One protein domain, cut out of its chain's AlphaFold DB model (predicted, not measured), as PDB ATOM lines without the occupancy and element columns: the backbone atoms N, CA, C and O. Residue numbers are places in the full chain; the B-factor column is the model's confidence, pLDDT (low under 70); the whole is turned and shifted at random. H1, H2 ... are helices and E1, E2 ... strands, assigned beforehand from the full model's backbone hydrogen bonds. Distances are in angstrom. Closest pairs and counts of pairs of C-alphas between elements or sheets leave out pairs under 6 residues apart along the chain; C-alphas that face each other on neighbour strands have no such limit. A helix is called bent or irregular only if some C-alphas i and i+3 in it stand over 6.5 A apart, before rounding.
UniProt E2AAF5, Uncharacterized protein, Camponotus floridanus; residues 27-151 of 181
ATOM      1  N   VAL A  27      22.623  -7.084   4.080       92.31
ATOM      2  CA  VAL A  27      23.600  -6.282   3.351       92.31
ATOM      3  C   VAL A  27      23.578  -4.853   3.873       92.31
ATOM      4  O   VAL A  27      22.516  -4.261   4.048       92.31
ATOM      5  N   TRP A  28      24.765  -4.311   4.114       93.12
ATOM      6  CA  TRP A  28      24.980  -2.901   4.382       93.12
ATOM      7  C   TRP A  28      25.558  -2.234   3.135       93.12
ATOM      8  O   TRP A  28      26.477  -2.757   2.496       93.12
ATOM      9  N   MET A  29      25.013  -1.073   2.793       92.69
ATOM     10  CA  MET A  29      25.519  -0.194   1.747       92.69
ATOM     11  C   MET A  29      25.344   1.253   2.185       92.69
ATOM     12  O   MET A  29      24.338   1.597   2.805       92.69
ATOM     13  N   GLY A  30      26.307   2.087   1.819       91.69
ATOM     14  CA  GLY A  30      26.262   3.528   2.027       91.69
ATOM     15  C   GLY A  30      26.419   4.281   0.713       91.69
ATOM     16  O   GLY A  30      26.928   3.750  -0.272       91.69
ATOM     17  N   ILE A  31      25.997   5.540   0.713       91.12
ATOM     18  CA  ILE A  31      26.309   6.500  -0.345       91.12
ATOM     19  C   ILE A  31      26.967   7.695   0.329       91.12
ATOM     20  O   ILE A  31      26.450   8.209   1.323       91.12
ATOM     21  N   VAL A  32      28.093   8.143  -0.215       92.00
ATOM     22  CA  VAL A  32      28.765   9.371   0.207       92.00
ATOM     23  C   VAL A  32      29.094  10.163  -1.045       92.00
ATOM     24  O   VAL A  32      29.948   9.757  -1.821       92.00
ATOM     25  N   ASP A  33      28.423  11.295  -1.236       90.19
ATOM     26  CA  ASP A  33      28.582  12.141  -2.424       90.19
ATOM     27  C   ASP A  33      28.372  11.350  -3.736       90.19
ATOM     28  O   ASP A  33      27.256  10.892  -3.991       90.19
ATOM     29  N   GLU A  34      29.420  11.156  -4.540       91.81
ATOM     30  CA  GLU A  34      29.409  10.373  -5.786       91.81
ATOM     31  C   GLU A  34      29.931   8.933  -5.616       91.81
ATOM     32  O   GLU A  34      30.170   8.232  -6.599       91.81
ATOM     33  N   TYR A  35      30.090   8.470  -4.374       92.94
ATOM     34  CA  TYR A  35      30.675   7.172  -4.049       92.94
ATOM     35  C   TYR A  35      29.640   6.225  -3.444       92.94
ATOM     36  O   TYR A  35      28.897   6.581  -2.526       92.94
ATOM     37  N   VAL A  36      29.633   4.983  -3.928       93.44
ATOM     38  CA  VAL A  36      28.947   3.860  -3.278       93.44
ATOM     39  C   VAL A  36      29.924   3.192  -2.320       93.44
ATOM     40  O   VAL A  36      31.038   2.855  -2.706       93.44
ATOM     41  N   ILE A  37      29.496   2.981  -1.079       95.06
ATOM     42  CA  ILE A  37      30.273   2.315  -0.034       95.06
ATOM     43  C   ILE A  37      29.700   0.911   0.168       95.06
ATOM     44  O   ILE A  37      28.509   0.752   0.447       95.06
ATOM     45  N   GLY A  38      30.544  -0.115   0.040       93.88
ATOM     46  CA  GLY A  38      30.116  -1.517   0.035       93.88
ATOM     47  C   GLY A  38      29.776  -2.034  -1.373       93.88
ATOM     48  O   GLY A  38      30.260  -1.482  -2.359       93.88
ATOM     49  N   PRO A  39      28.961  -3.102  -1.507       95.06
ATOM     50  CA  PRO A  39      28.186  -3.787  -0.465       95.06
ATOM     51  C   PRO A  39      29.030  -4.583   0.534       95.06
ATOM     52  O   PRO A  39      29.977  -5.270   0.156       95.06
ATOM     53  N   HIS A  40      28.620  -4.557   1.802       95.06
ATOM     54  CA  HIS A  40      29.128  -5.437   2.853       95.06
ATOM     55  C   HIS A  40      28.040  -6.425   3.273       95.06
ATOM     56  O   HIS A  40      26.913  -6.030   3.559       95.06
ATOM     57  N   PHE A  41      28.363  -7.716   3.294       93.88
ATOM     58  CA  PHE A  41      27.402  -8.773   3.590       93.88
ATOM     59  C   PHE A  41      27.576  -9.261   5.021       93.88
ATOM     60  O   PHE A  41      28.655  -9.716   5.388       93.88
ATOM     61  N   CYS A  42      26.492  -9.227   5.790       89.12
ATOM     62  CA  CYS A  42      26.462  -9.706   7.166       89.12
ATOM     63  C   CYS A  42      25.692 -11.028   7.236       89.12
ATOM     64  O   CYS A  42      24.704 -11.236   6.528       89.12
ATOM     65  N   GLU A  43      26.092 -11.928   8.129       86.19
ATOM     66  CA  GLU A  43      25.271 -13.105   8.432       86.19
ATOM     67  C   GLU A  43      24.085 -12.720   9.318       86.19
ATOM     68  O   GLU A  43      22.938 -13.044   9.013       86.19
ATOM     69  N   THR A  44      24.346 -11.939  10.367       87.69
ATOM     70  CA  THR A  44      23.338 -11.447  11.312       87.69
ATOM     71  C   THR A  44      23.549  -9.965  11.607       87.69
ATOM     72  O   THR A  44      24.671  -9.458  11.540       87.69
ATOM     73  N   ILE A  45      22.464  -9.264  11.941       88.38
ATOM     74  CA  ILE A  45      22.502  -7.866  12.380       88.38
ATOM     75  C   ILE A  45      22.064  -7.821  13.846       88.38
ATOM     76  O   ILE A  45      20.874  -7.869  14.154       88.38
ATOM     77  N   ASN A  46      23.035  -7.733  14.748       94.50
ATOM     78  CA  ASN A  46      22.840  -7.479  16.173       94.50
ATOM     79  C   ASN A  46      23.802  -6.371  16.636       94.50
ATOM     80  O   ASN A  46      24.527  -5.795  15.824       94.50
ATOM     81  N   ALA A  47      23.750  -6.007  17.919       94.19
ATOM     82  CA  ALA A  47      24.536  -4.892  18.443       94.19
ATOM     83  C   ALA A  47      26.046  -5.118  18.267       94.19
ATOM     84  O   ALA A  47      26.765  -4.202  17.875       94.19
ATOM     85  N   GLU A  48      26.507  -6.340  18.520       95.88
ATOM     86  CA  GLU A  48      27.902  -6.751  18.443       95.88
ATOM     87  C   GLU A  48      28.394  -6.775  16.994       95.88
ATOM     88  O   GLU A  48      29.391  -6.128  16.678       95.88
ATOM     89  N   SER A  49      27.671  -7.455  16.098       95.31
ATOM     90  CA  SER A  49      28.059  -7.585  14.690       95.31
ATOM     91  C   SER A  49      28.035  -6.241  13.970       95.31
ATOM     92  O   SER A  49      28.926  -5.955  13.172       95.31
ATOM     93  N   TYR A  50      27.064  -5.381  14.285       96.06
ATOM     94  CA  TYR A  50      27.000  -4.044  13.709       96.06
ATOM     95  C   TYR A  50      28.107  -3.131  14.246       96.06
ATOM     96  O   TYR A  50      28.747  -2.427  13.469       96.06
ATOM     97  N   SER A  51      28.382  -3.159  15.554       95.56
ATOM     98  CA  SER A  51      29.470  -2.359  16.128       95.56
ATOM     99  C   SER A  51      30.841  -2.795  15.603       95.56
ATOM    100  O   SER A  51      31.656  -1.935  15.282       95.56
ATOM    101  N   ALA A  52      31.082  -4.103  15.467       96.00
ATOM    102  CA  ALA A  52      32.309  -4.632  14.868       96.00
ATOM    103  C   ALA A  52      32.425  -4.251  13.384       96.00
ATOM    104  O   ALA A  52      33.490  -3.873  12.912       96.00
ATOM    105  N   PHE A  53      31.317  -4.267  12.637       96.62
ATOM    106  CA  PHE A  53      31.306  -3.753  11.267       96.62
ATOM    107  C   PHE A  53      31.734  -2.274  11.202       96.62
ATOM    108  O   PHE A  53      32.596  -1.925  10.393       96.62
ATOM    109  N   LEU A  54      31.163  -1.416  12.057       96.81
ATOM    110  CA  LEU A  54      31.507   0.010  12.101       96.81
ATOM    111  C   LEU A  54      32.988   0.243  12.428       96.81
ATOM    112  O   LEU A  54      33.591   1.159  11.876       96.81
ATOM    113  N   GLU A  55      33.558  -0.569  13.317       96.88
ATOM    114  CA  GLU A  55      34.936  -0.412  13.783       96.88
ATOM    115  C   GLU A  55      35.969  -1.010  12.833       96.88
ATOM    116  O   GLU A  55      36.945  -0.341  12.499       96.88
ATOM    117  N   ASP A  56      35.721  -2.224  12.349       96.06
ATOM    118  CA  ASP A  56      36.746  -3.025  11.682       96.06
ATOM    119  C   ASP A  56      36.632  -2.994  10.152       96.06
ATOM    120  O   ASP A  56      37.620  -3.210   9.454       96.06
ATOM    121  N   HIS A  57      35.438  -2.732   9.604       96.06
ATOM    122  CA  HIS A  57      35.176  -2.890   8.167       96.06
ATOM    123  C   HIS A  57      34.837  -1.577   7.470       96.06
ATOM    124  O   HIS A  57      35.352  -1.305   6.384       96.06
ATOM    125  N   LEU A  58      33.984  -0.746   8.077       96.50
ATOM    126  CA  LEU A  58      33.575   0.528   7.490       96.50
ATOM    127  C   LEU A  58      34.765   1.441   7.127       96.50
ATOM    128  O   LEU A  58      34.718   2.024   6.044       96.50
ATOM    129  N   PRO A  59      35.845   1.560   7.934       96.00
ATOM    130  CA  PRO A  59      36.991   2.387   7.561       96.00
ATOM    131  C   PRO A  59      37.649   1.947   6.251       96.00
ATOM    132  O   PRO A  59      37.946   2.805   5.421       96.00
ATOM    133  N   GLY A  60      37.799   0.633   6.043       96.69
ATOM    134  CA  GLY A  60      38.351   0.061   4.813       96.69
ATOM    135  C   GLY A  60      37.466   0.339   3.599       96.69
ATOM    136  O   GLY A  60      37.950   0.745   2.551       96.69
ATOM    137  N   LEU A  61      36.141   0.229   3.756       95.94
ATOM    138  CA  LEU A  61      35.196   0.553   2.678       95.94
ATOM    139  C   LEU A  61      35.201   2.038   2.289       95.94
ATOM    140  O   LEU A  61      34.742   2.390   1.206       95.94
ATOM    141  N   LEU A  62      35.681   2.912   3.172       96.62
ATOM    142  CA  LEU A  62      35.784   4.344   2.921       96.62
ATOM    143  C   LEU A  62      37.137   4.744   2.307       96.62
ATOM    144  O   LEU A  62      37.303   5.916   1.978       96.62
ATOM    145  N   GLU A  63      38.112   3.841   2.157       95.31
ATOM    146  CA  GLU A  63      39.468   4.200   1.702       95.31
ATOM    147  C   GLU A  63      39.495   4.840   0.310       95.31
ATOM    148  O   GLU A  63      40.233   5.809   0.110       95.31
ATOM    149  N   ASP A  64      38.623   4.379  -0.590       91.56
ATOM    150  CA  ASP A  64      38.473   4.907  -1.952       91.56
ATOM    151  C   ASP A  64      37.804   6.293  -2.000       91.56
ATOM    152  O   ASP A  64      37.805   6.962  -3.036       91.56
ATOM    153  N   VAL A  65      37.246   6.765  -0.879       95.69
ATOM    154  CA  VAL A  65      36.659   8.103  -0.776       95.69
ATOM    155  C   VAL A  65      37.764   9.127  -0.478       95.69
ATOM    156  O   VAL A  65      38.509   8.969   0.504       95.69
ATOM    157  N   PRO A  66      37.860  10.232  -1.248       96.69
ATOM    158  CA  PRO A  66      38.801  11.313  -0.984       96.69
ATOM    159  C   PRO A  66      38.772  11.786   0.474       96.69
ATOM    160  O   PRO A  66      37.718  11.911   1.106       96.69
ATOM    161  N   LEU A  67      39.955  12.040   1.038       94.94
ATOM    162  CA  LEU A  67      40.113  12.341   2.463       94.94
ATOM    163  C   LEU A  67      39.348  13.603   2.891       94.94
ATOM    164  O   LEU A  67      38.832  13.672   4.007       94.94
ATOM    165  N   ASP A  68      39.277  14.606   2.021       95.31
ATOM    166  CA  ASP A  68      38.542  15.843   2.260       95.31
ATOM    167  C   ASP A  68      37.024  15.602   2.336       95.31
ATOM    168  O   ASP A  68      36.357  16.234   3.155       95.31
ATOM    169  N   ILE A  69      36.487  14.659   1.557       95.19
ATOM    170  CA  ILE A  69      35.088  14.219   1.648       95.19
ATOM    171  C   ILE A  69      34.889  13.423   2.941       95.19
ATOM    172  O   ILE A  69      34.000  13.746   3.730       95.19
ATOM    173  N   ARG A  70      35.768  12.454   3.234       95.00
ATOM    174  CA  ARG A  70      35.689  11.633   4.457       95.00
ATOM    175  C   ARG A  70      35.641  12.453   5.741       95.00
ATOM    176  O   ARG A  70      34.844  12.169   6.634       95.00
ATOM    177  N   ARG A  71      36.464  13.499   5.834       93.38
ATOM    178  CA  ARG A  71      36.506  14.405   6.996       93.38
ATOM    179  C   ARG A  71      35.197  15.169   7.218       93.38
ATOM    180  O   ARG A  71      34.947  15.621   8.332       93.38
ATOM    181  N   ARG A  72      34.372  15.303   6.177       93.81
ATOM    182  CA  ARG A  72      33.101  16.039   6.179       93.81
ATOM    183  C   ARG A  72      31.873  15.133   6.295       93.81
ATOM    184  O   ARG A  72      30.763  15.653   6.332       93.81
ATOM    185  N   ILE A  73      32.051  13.811   6.386       94.00
ATOM    186  CA  ILE A  73      30.934  12.868   6.516       94.00
ATOM    187  C   ILE A  73      30.096  13.214   7.749       94.00
ATOM    188  O   ILE A  73      30.628  13.358   8.856       94.00
ATOM    189  N   ILE A  74      28.783  13.288   7.535       92.81
ATOM    190  CA  ILE A  74      27.765  13.161   8.573       92.81
ATOM    191  C   ILE A  74      27.138  11.780   8.382       92.81
ATOM    192  O   ILE A  74      26.527  11.519   7.350       92.81
ATOM    193  N   PHE A  75      27.344  10.875   9.338       92.56
ATOM    194  CA  PHE A  75      26.874   9.495   9.238       92.56
ATOM    195  C   PHE A  75      25.389   9.414   9.596       92.56
ATOM    196  O   PHE A  75      25.009   9.811  10.690       92.56
ATOM    197  N   GLN A  76      24.544   8.893   8.713       89.81
ATOM    198  CA  GLN A  76      23.122   8.694   8.992       89.81
ATOM    199  C   GLN A  76      22.803   7.195   9.053       89.81
ATOM    200  O   GLN A  76      23.362   6.406   8.294       89.81
ATOM    201  N   GLN A  77      21.934   6.809   9.989       87.94
ATOM    202  CA  GLN A  77      21.407   5.450  10.117       87.94
ATOM    203  C   GLN A  77      19.956   5.450  10.619       87.94
ATOM    204  O   GLN A  77      19.516   6.376  11.308       87.94
ATOM    205  N   ASP A  78      19.237   4.368  10.315       84.50
ATOM    206  CA  ASP A  78      17.850   4.170  10.727       84.50
ATOM    207  C   ASP A  78      17.702   3.759  12.212       84.50
ATOM    208  O   ASP A  78      18.653   3.690  12.998       84.50
ATOM    209  N   GLY A  79      16.459   3.482  12.607       84.00
ATOM    210  CA  GLY A  79      16.092   3.092  13.965       84.00
ATOM    211  C   GLY A  79      16.240   1.608  14.310       84.00
ATOM    212  O   GLY A  79      15.640   1.182  15.300       84.00
ATOM    213  N   HIS A  80      16.956   0.794  13.526       87.12
ATOM    214  CA  HIS A  80      17.088  -0.637  13.813       87.12
ATOM    215  C   HIS A  80      17.723  -0.883  15.204       87.12
ATOM    216  O   HIS A  80      18.688  -0.204  15.566       87.12
ATOM    217  N   PRO A  81      17.262  -1.872  16.004       90.75
ATOM    218  CA  PRO A  81      17.772  -2.095  17.362       90.75
ATOM    219  C   PRO A  81      19.301  -2.209  17.463       90.75
ATOM    220  O   PRO A  81      19.892  -1.637  18.377       90.75
ATOM    221  N   ALA A  82      19.952  -2.863  16.495       92.81
ATOM    222  CA  ALA A  82      21.415  -2.944  16.432       92.81
ATOM    223  C   ALA A  82      22.084  -1.564  16.277       92.81
ATOM    224  O   ALA A  82      23.071  -1.275  16.954       92.81
ATOM    225  N   HIS A  83      21.505  -0.696  15.443       91.12
ATOM    226  CA  HIS A  83      22.009   0.648  15.148       91.12
ATOM    227  C   HIS A  83      21.805   1.600  16.339       91.12
ATOM    228  O   HIS A  83      22.631   2.470  16.606       91.12
ATOM    229  N   THR A  84      20.740   1.388  17.123       91.31
ATOM    230  CA  THR A  84      20.444   2.170  18.343       91.31
ATOM    231  C   THR A  84      21.136   1.655  19.611       91.31
ATOM    232  O   THR A  84      20.994   2.244  20.694       91.31
ATOM    233  N   SER A  85      21.884   0.551  19.503       95.25
ATOM    234  CA  SER A  85      22.563  -0.089  20.630       95.25
ATOM    235  C   SER A  85      23.561   0.853  21.311       95.25
ATOM    236  O   SER A  85      24.042   1.829  20.735       95.25
ATOM    237  N   TYR A  86      23.877   0.585  22.579       95.75
ATOM    238  CA  TYR A  86      24.901   1.359  23.287       95.75
ATOM    239  C   TYR A  86      26.274   1.254  22.607       95.75
ATOM    240  O   TYR A  86      26.965   2.265  22.500       95.75
ATOM    241  N   LEU A  87      26.635   0.067  22.108       96.88
ATOM    242  CA  LEU A  87      27.904  -0.178  21.418       96.88
ATOM    243  C   LEU A  87      28.023   0.675  20.151       96.88
ATOM    244  O   LEU A  87      28.945   1.484  20.045       96.88
ATOM    245  N   ALA A  88      27.027   0.596  19.262       95.38
ATOM    246  CA  ALA A  88      27.013   1.362  18.018       95.38
ATOM    247  C   ALA A  88      27.074   2.875  18.277       95.38
ATOM    248  O   ALA A  88      27.906   3.574  17.707       95.38
ATOM    249  N   ARG A  89      26.255   3.389  19.205       95.25
ATOM    250  CA  ARG A  89      26.248   4.823  19.540       95.25
ATOM    251  C   ARG A  89      27.557   5.289  20.171       95.25
ATOM    252  O   ARG A  89      28.015   6.386  19.871       95.25
ATOM    253  N   THR A  90      28.171   4.471  21.027       95.94
ATOM    254  CA  THR A  90      29.477   4.786  21.630       95.94
ATOM    255  C   THR A  90      30.552   4.883  20.554       95.94
ATOM    256  O   THR A  90      31.313   5.852  20.537       95.94
ATOM    257  N   HIS A  91      30.567   3.935  19.615       96.62
ATOM    258  CA  HIS A  91      31.469   3.977  18.473       96.62
ATOM    259  C   HIS A  91      31.228   5.233  17.616       96.62
ATOM    260  O   HIS A  91      32.162   5.992  17.360       96.62
ATOM    261  N   LEU A  92      29.980   5.513  17.228       95.69
ATOM    262  CA  LEU A  92      29.640   6.669  16.391       95.69
ATOM    263  C   LEU A  92      29.956   8.010  17.066       95.69
ATOM    264  O   LEU A  92      30.460   8.912  16.403       95.69
ATOM    265  N   ASN A  93      29.757   8.137  18.381       95.12
ATOM    266  CA  ASN A  93      30.157   9.329  19.134       95.12
ATOM    267  C   ASN A  93      31.674   9.569  19.094       95.12
ATOM    268  O   ASN A  93      32.109  10.719  19.056       95.12
ATOM    269  N   ARG A  94      32.477   8.496  19.096       95.38
ATOM    270  CA  ARG A  94      33.942   8.568  19.011       95.38
ATOM    271  C   ARG A  94      34.415   8.882  17.589       95.38
ATOM    272  O   ARG A  94      35.285   9.729  17.412       95.38
ATOM    273  N   THR A  95      33.853   8.209  16.587       94.81
ATOM    274  CA  THR A  95      34.315   8.266  15.188       94.81
ATOM    275  C   THR A  95      33.747   9.475  14.429       94.81
ATOM    276  O   THR A  95      34.436  10.115  13.631       94.81
ATOM    277  N   PHE A  96      32.499   9.844  14.719       93.50
ATOM    278  CA  PHE A  96      31.772  10.949  14.095       93.50
ATOM    279  C   PHE A  96      31.248  11.934  15.155       93.50
ATOM    280  O   PHE A  96      30.038  12.161  15.245       93.50
ATOM    281  N   PRO A  97      32.131  12.547  15.972       93.06
ATOM    282  CA  PRO A  97      31.709  13.453  17.035       93.06
ATOM    283  C   PRO A  97      30.909  14.610  16.441       93.06
ATOM    284  O   PRO A  97      31.391  15.301  15.540       93.06
ATOM    285  N   ASN A  98      29.681  14.798  16.932       90.56
ATOM    286  CA  ASN A  98      28.733  15.806  16.445       90.56
ATOM    287  C   ASN A  98      28.419  15.712  14.937       90.56
ATOM    288  O   ASN A  98      27.984  16.686  14.325       90.56
ATOM    289  N   ARG A  99      28.658  14.549  14.321       92.31
ATOM    290  CA  ARG A  99      28.513  14.307  12.880       92.31
ATOM    291  C   ARG A  99      27.835  12.968  12.600       92.31
ATOM    292  O   ARG A  99      28.197  12.280  11.651       92.31
ATOM    293  N   TRP A 100      26.856  12.583  13.412       93.06
ATOM    294  CA  TRP A 100      25.994  11.456  13.077       93.06
ATOM    295  C   TRP A 100      24.536  11.691  13.477       93.06
ATOM    296  O   TRP A 100      24.239  12.366  14.467       93.06
ATOM    297  N   ILE A 101      23.633  11.135  12.678       89.69
ATOM    298  CA  ILE A 101      22.187  11.283  12.765       89.69
ATOM    299  C   ILE A 101      21.575   9.887  12.907       89.69
ATOM    300  O   ILE A 101      21.917   8.959  12.177       89.69
ATOM    301  N   GLY A 102      20.670   9.738  13.866       88.62
ATOM    302  CA  GLY A 102      19.981   8.486  14.158       88.62
ATOM    303  C   GLY A 102      19.210   8.594  15.469       88.62
ATOM    304  O   GLY A 102      19.221   9.638  16.121       88.62
ATOM    305  N   ILE A 103      18.532   7.525  15.875       86.38
ATOM    306  CA  ILE A 103      17.797   7.512  17.150       86.38
ATOM    307  C   ILE A 103      18.790   7.573  18.327       86.38
ATOM    308  O   ILE A 103      19.783   6.839  18.341       86.38
ATOM    309  N   ARG A 104      18.506   8.408  19.343       84.31
ATOM    310  CA  ARG A 104      19.354   8.646  20.532       84.31
ATOM    311  C   ARG A 104      20.734   9.248  20.224       84.31
ATOM    312  O   ARG A 104      21.697   8.966  20.949       84.31
ATOM    313  N   THR A 105      20.836  10.039  19.156       84.31
ATOM    314  CA  THR A 105      22.000  10.904  18.879       84.31
ATOM    315  C   THR A 105      21.978  12.148  19.777       84.31
ATOM    316  O   THR A 105      20.896  12.631  20.108       84.31
ATOM    317  N   PRO A 106      23.138  12.693  20.191       75.75
ATOM    318  CA  PRO A 106      23.193  13.879  21.051       75.75
ATOM    319  C   PRO A 106      22.763  15.199  20.382       75.75
ATOM    320  O   PRO A 106      22.669  16.202  21.084       75.75
ATOM    321  N   LEU A 107      22.540  15.231  19.059       77.25
ATOM    322  CA  LEU A 107      22.218  16.460  18.315       77.25
ATOM    323  C   LEU A 107      20.773  16.505  17.804       77.25
ATOM    324  O   LEU A 107      19.920  17.142  18.412       77.25
ATOM    325  N   PHE A 108      20.509  15.857  16.667       69.62
ATOM    326  CA  PHE A 108      19.216  15.871  15.987       69.62
ATOM    327  C   PHE A 108      18.816  14.444  15.647       69.62
ATOM    328  O   PHE A 108      19.472  13.798  14.830       69.62
ATOM    329  N   GLU A 109      17.763  13.941  16.289       77.12
ATOM    330  CA  GLU A 109      17.271  12.601  15.991       77.12
ATOM    331  C   GLU A 109      16.697  12.530  14.578       77.12
ATOM    332  O   GLU A 109      15.988  13.432  14.126       77.12
ATOM    333  N   TRP A 110      16.985  11.423  13.891       74.25
ATOM    334  CA  TRP A 110      16.271  11.100  12.663       74.25
ATOM    335  C   TRP A 110      14.790  10.867  12.999       74.25
ATOM    336  O   TRP A 110      14.505  10.069  13.903       74.25
ATOM    337  N   PRO A 111      13.844  11.532  12.315       68.94
ATOM    338  CA  PRO A 111      12.441  11.434  12.673       68.94
ATOM    339  C   PRO A 111      11.931   9.984  12.559       68.94
ATOM    340  O   PRO A 111      12.188   9.303  11.558       68.94
ATOM    341  N   PRO A 112      11.179   9.484  13.558       62.84
ATOM    342  CA  PRO A 112      10.610   8.144  13.508       62.84
ATOM    343  C   PRO A 112       9.749   7.961  12.258       62.84
ATOM    344  O   PRO A 112       8.963   8.837  11.908       62.84
ATOM    345  N   ARG A 113       9.854   6.793  11.611       63.41
ATOM    346  CA  ARG A 113       9.080   6.450  10.399       63.41
ATOM    347  C   ARG A 113       9.314   7.397   9.217       63.41
ATOM    348  O   ARG A 113       8.439   7.503   8.367       63.41
ATOM    349  N   SER A 114      10.472   8.052   9.152       63.69
ATOM    350  CA  SER A 114      10.909   8.771   7.956       63.69
ATOM    351  C   SER A 114      11.748   7.839   7.086       63.69
ATOM    352  O   SER A 114      12.879   7.525   7.462       63.69
ATOM    353  N   PRO A 115      11.188   7.335   5.975       57.91
ATOM    354  CA  PRO A 115      11.879   6.411   5.098       57.91
ATOM    355  C   PRO A 115      12.958   7.147   4.299       57.91
ATOM    356  O   PRO A 115      12.662   7.777   3.284       57.91
ATOM    357  N   ASP A 116      14.216   7.060   4.715       57.25
ATOM    358  CA  ASP A 116      15.353   7.392   3.862       57.25
ATOM    359  C   ASP A 116      16.113   6.140   3.413       57.25
ATOM    360  O   ASP A 116      16.005   5.062   3.989       57.25
ATOM    361  N   GLY A 117      16.782   6.246   2.262       58.00
ATOM    362  CA  GLY A 117      17.453   5.117   1.603       58.00
ATOM    363  C   GLY A 117      16.600   4.308   0.612       58.00
ATOM    364  O   GLY A 117      17.123   3.397  -0.030       58.00
ATOM    365  N   PHE A 118      15.321   4.652   0.402       60.06
ATOM    366  CA  PHE A 118      14.417   3.890  -0.482       60.06
ATOM    367  C   PHE A 118      14.883   3.797  -1.934       60.06
ATOM    368  O   PHE A 118      14.663   2.771  -2.570       60.06
ATOM    369  N   PHE A 119      15.525   4.834  -2.476       69.31
ATOM    370  CA  PHE A 119      15.876   4.824  -3.895       69.31
ATOM    371  C   PHE A 119      16.920   3.754  -4.223       69.31
ATOM    372  O   PHE A 119      16.734   3.000  -5.173       69.31
ATOM    373  N   LEU A 120      18.008   3.678  -3.445       78.50
ATOM    374  CA  LEU A 120      19.083   2.719  -3.699       78.50
ATOM    375  C   LEU A 120      18.537   1.291  -3.651       78.50
ATOM    376  O   LEU A 120      18.738   0.515  -4.582       78.50
ATOM    377  N   TRP A 121      17.798   0.967  -2.590       84.44
ATOM    378  CA  TRP A 121      17.216  -0.360  -2.427       84.44
ATOM    379  C   TRP A 121      16.112  -0.651  -3.440       84.44
ATOM    380  O   TRP A 121      16.015  -1.790  -3.886       84.44
ATOM    381  N   GLY A 122      15.323   0.347  -3.843       85.81
ATOM    382  CA  GLY A 122      14.341   0.230  -4.923       85.81
ATOM    383  C   GLY A 122      15.005  -0.127  -6.249       85.81
ATOM    384  O   GLY A 122      14.689  -1.163  -6.822       85.81
ATOM    385  N   TYR A 123      16.012   0.648  -6.666       86.19
ATOM    386  CA  TYR A 123      16.798   0.373  -7.873       86.19
ATOM    387  C   TYR A 123      17.433  -1.023  -7.841       86.19
ATOM    388  O   TYR A 123      17.310  -1.784  -8.799       86.19
ATOM    389  N   LEU A 124      18.089  -1.380  -6.732       89.12
ATOM    390  CA  LEU A 124      18.701  -2.698  -6.580       89.12
ATOM    391  C   LEU A 124      17.651  -3.806  -6.679       89.12
ATOM    392  O   LEU A 124      17.858  -4.755  -7.430       89.12
ATOM    393  N   LYS A 125      16.521  -3.691  -5.966       88.19
ATOM    394  CA  LYS A 125      15.433  -4.680  -6.024       88.19
ATOM    395  C   LYS A 125      14.905  -4.812  -7.459       88.19
ATOM    396  O   LYS A 125      14.822  -5.933  -7.954       88.19
ATOM    397  N   ASP A 126      14.649  -3.708  -8.154       89.44
ATOM    398  CA  ASP A 126      14.139  -3.732  -9.529       89.44
ATOM    399  C   ASP A 126      15.074  -4.491 -10.474       89.44
ATOM    400  O   ASP A 126      14.614  -5.338 -11.236       89.44
ATOM    401  N   GLN A 127      16.387  -4.256 -10.387       89.62
ATOM    402  CA  GLN A 127      17.379  -4.929 -11.234       89.62
ATOM    403  C   GLN A 127      17.617  -6.392 -10.830       89.62
ATOM    404  O   GLN A 127      17.656  -7.284 -11.680       89.62
ATOM    405  N   ILE A 128      17.767  -6.665  -9.531       89.81
ATOM    406  CA  ILE A 128      18.074  -8.003  -9.005       89.81
ATOM    407  C   ILE A 128      16.930  -8.974  -9.285       89.81
ATOM    408  O   ILE A 128      17.195 -10.140  -9.594       89.81
ATOM    409  N   TYR A 129      15.684  -8.500  -9.190       88.44
ATOM    410  CA  TYR A 129      14.476  -9.311  -9.327       88.44
ATOM    411  C   TYR A 129      13.834  -9.253 -10.723       88.44
ATOM    412  O   TYR A 129      12.776  -9.855 -10.907       88.44
ATOM    413  N   LEU A 130      14.495  -8.659 -11.735       89.00
ATOM    414  CA  LEU A 130      14.120  -8.838 -13.155       89.00
ATOM    415  C   LEU A 130      13.957 -10.321 -13.513       89.00
ATOM    416  O   LEU A 130      13.079 -10.712 -14.279       89.00
ATOM    417  N   THR A 131      14.809 -11.161 -12.929       87.75
ATOM    418  CA  THR A 131      14.622 -12.611 -12.883       87.75
ATOM    419  C   THR A 131      14.786 -13.073 -11.442       87.75
ATOM    420  O   THR A 131      15.577 -12.496 -10.706       87.75
ATOM    421  N   LEU A 132      14.074 -14.115 -11.020       87.75
ATOM    422  CA  LEU A 132      14.178 -14.609  -9.644       87.75
ATOM    423  C   LEU A 132      15.538 -15.292  -9.406       87.75
ATOM    424  O   LEU A 132      15.830 -16.274 -10.100       87.75
ATOM    425  N   PRO A 133      16.349 -14.832  -8.430       88.88
ATOM    426  CA  PRO A 133      17.547 -15.554  -8.014       88.88
ATOM    427  C   PRO A 133      17.174 -16.948  -7.496       88.88
ATOM    428  O   PRO A 133      16.181 -17.110  -6.783       88.88
ATOM    429  N   ARG A 134      17.967 -17.962  -7.842       90.88
ATOM    430  CA  ARG A 134      17.720 -19.369  -7.491       90.88
ATOM    431  C   ARG A 134      18.516 -19.834  -6.279       90.88
ATOM    432  O   ARG A 134      18.090 -20.785  -5.625       90.88
ATOM    433  N   THR A 135      19.633 -19.172  -5.969       92.81
ATOM    434  CA  THR A 135      20.473 -19.459  -4.795       92.81
ATOM    435  C   THR A 135      20.880 -18.185  -4.055       92.81
ATOM    436  O   THR A 135      20.804 -17.076  -4.592       92.81
ATOM    437  N   ARG A 136      21.338 -18.349  -2.807       92.44
ATOM    438  CA  ARG A 136      21.850 -17.245  -1.985       92.44
ATOM    439  C   ARG A 136      23.093 -16.616  -2.617       92.44
ATOM    440  O   ARG A 136      23.236 -15.398  -2.612       92.44
ATOM    441  N   GLU A 137      23.959 -17.437  -3.193       94.56
ATOM    442  CA  GLU A 137      25.194 -17.028  -3.863       94.56
ATOM    443  C   GLU A 137      24.876 -16.212  -5.114       94.56
ATOM    444  O   GLU A 137      25.480 -15.165  -5.336       94.56
ATOM    445  N   GLU A 138      23.872 -16.634  -5.886       94.00
ATOM    446  CA  GLU A 138      23.398 -15.875  -7.041       94.00
ATOM    447  C   GLU A 138      22.834 -14.513  -6.619       94.00
ATOM    448  O   GLU A 138      23.100 -13.509  -7.279       94.00
ATOM    449  N   LEU A 139      22.085 -14.448  -5.513       93.44
ATOM    450  CA  LEU A 139      21.585 -13.181  -4.978       93.44
ATOM    451  C   LEU A 139      22.731 -12.246  -4.561       93.44
ATOM    452  O   LEU A 139      22.725 -11.078  -4.941       93.44
ATOM    453  N   ILE A 140      23.732 -12.753  -3.836       95.06
ATOM    454  CA  ILE A 140      24.926 -11.980  -3.447       95.06
ATOM    455  C   ILE A 140      25.657 -11.450  -4.683       95.06
ATOM    456  O   ILE A 140      26.025 -10.275  -4.737       95.06
ATOM    457  N   ASP A 141      25.850 -12.300  -5.688       95.81
ATOM    458  CA  ASP A 141      26.568 -11.942  -6.906       95.81
ATOM    459  C   ASP A 141      25.810 -10.898  -7.739       95.81
ATOM    460  O   ASP A 141      26.397  -9.938  -8.243       95.81
ATOM    461  N   ARG A 142      24.478 -11.010  -7.805       95.06
ATOM    462  CA  ARG A 142      23.613 -10.000  -8.426       95.06
ATOM    463  C   ARG A 142      23.645  -8.674  -7.679       95.06
ATOM    464  O   ARG A 142      23.703  -7.641  -8.341       95.06
ATOM    465  N   ILE A 143      23.642  -8.680  -6.342       94.75
ATOM    466  CA  ILE A 143      23.801  -7.455  -5.545       94.75
ATOM    467  C   ILE A 143      25.127  -6.787  -5.910       94.75
ATOM    468  O   ILE A 143      25.119  -5.634  -6.316       94.75
ATOM    469  N   ARG A 144      26.250  -7.518  -5.871       96.06
ATOM    470  CA  ARG A 144      27.574  -6.977  -6.231       96.06
ATOM    471  C   ARG A 144      27.601  -6.375  -7.633       96.06
ATOM    472  O   ARG A 144      28.014  -5.229  -7.796       96.06
ATOM    473  N   ARG A 145      27.133  -7.127  -8.636       95.81
ATOM    474  CA  ARG A 145      27.111  -6.670 -10.032       95.81
ATOM    475  C   ARG A 145      26.235  -5.439 -10.211       95.81
ATOM    476  O   ARG A 145      26.667  -4.488 -10.846       95.81
ATOM    477  N   THR A 146      25.042  -5.431  -9.623       94.94
ATOM    478  CA  THR A 146      24.115  -4.298  -9.734       94.94
ATOM    479  C   THR A 146      24.668  -3.065  -9.025       94.94
ATOM    480  O   THR A 146      24.642  -1.980  -9.600       94.94
ATOM    481  N   SER A 147      25.241  -3.216  -7.830       94.25
ATOM    482  CA  SER A 147      25.886  -2.115  -7.106       94.25
ATOM    483  C   SER A 147      27.014  -1.476  -7.920       94.25
ATOM    484  O   SER A 147      27.115  -0.254  -7.954       94.25
ATOM    485  N   ALA A 148      27.796  -2.274  -8.654       93.94
ATOM    486  CA  ALA A 148      28.858  -1.776  -9.531       93.94
ATOM    487  C   ALA A 148      28.349  -0.999 -10.765       93.94
ATOM    488  O   ALA A 148      29.127  -0.295 -11.402       93.94
ATOM    489  N   THR A 149      27.060  -1.099 -11.113       94.56
ATOM    490  CA  THR A 149      26.463  -0.308 -12.211       94.56
ATOM    491  C   THR A 149      26.019   1.090 -11.794       94.56
ATOM    492  O   THR A 149      25.641   1.890 -12.650       94.56
ATOM    493  N   ILE A 150      26.025   1.395 -10.495       92.62
ATOM    494  CA  ILE A 150      25.555   2.684  -9.996       92.62
ATOM    495  C   ILE A 150      26.559   3.761 -10.398       92.62
ATOM    496  O   ILE A 150      27.733   3.705 -10.043       92.62
ATOM    497  N   THR A 151      26.082   4.757 -11.140       93.12
ATOM    498  CA  THR A 151      26.925   5.840 -11.660       93.12
ATOM    499  C   THR A 151      26.830   7.103 -10.798       93.12
ATOM    500  O   THR A 151      25.788   7.338 -10.177       93.12
TER     501      THR A 151
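This is residues 27 to 151 of the 181 residues of an uncharacterized protein of Camponotus floridanus (UniProt E2AAF5). A two-stranded hairpin, E1 and E2, stands in the middle between two pairs of helices, H1 with H3 towards one end of the longest axis and H4 with H5 towards the other. A long unnamed link, residues 96 to 117, runs from H3 to H4, and short H2 lies far from the middle. The printed part has 125 residues, with five named helices and two named strands that follow along the chain as E1 E2 H1 H2 H3 H4 H5; the sheet E1 - E2 is antiparallel, and the class is mixed, helices and strands, with 67 residues in named elements. It is compact, with a radius of gyration of the C-alphas of 15.2 A and spans of 44 by 31 by 27 A.

Find C-alpha 27 at (23.600, -6.282, 3.351), where E1, residues 27 to 32, begins and runs 16.8 A. E2, residues 35 to 42, runs 20.7 A. H1, residues 47 to 61, runs 19.8 A and is irregular, but only just: C-alphas 56 and 59 are 6.8 A apart. Next come H2, residues 67 to 70, 4.9 A, and H3, residues 86 to 95, 14.2 A. H4, residues 118 to 128, runs 15.1 A; H5, residues 136 to 148, runs 18.6 A to C-alpha 148 at (28.858, -1.776, -9.531).

Look first at the hairpin: N 28 and O 40 are 2.8 A apart, within hydrogen-bond range. The closest C-alphas of E2 and H1, Ile 37 and Leu 61, are 5.9 A apart; those of E2 and H5, Pro 39 and Arg 144, 6.6 A. H1 and H3 touch at Ser 51 and Ala 88, C-alphas 4.8 A apart, at a shallow tilt of 24 degrees, the same way. H4 and H5 touch at Ile 128 and Arg 142, C-alphas 5.9 A apart, at a steep tilt of 60 degrees, opposite ways. H2 touches no helix. Every O i to N i+4 pair is within hydrogen-bond range in H3, H4 and H5, and 8 of 11 in H1; H2 is too short for one.

The C-alphas farthest apart, Leu 107 and Arg 134, are 44.4 A apart. The printed part has no cut; the links H2 to H3 and H3 to H4 are long, and residues 75 to 76 pair with 100 to 101, parallel. Look for pLDDT under 70 at residue 108 and residues 111 to 119.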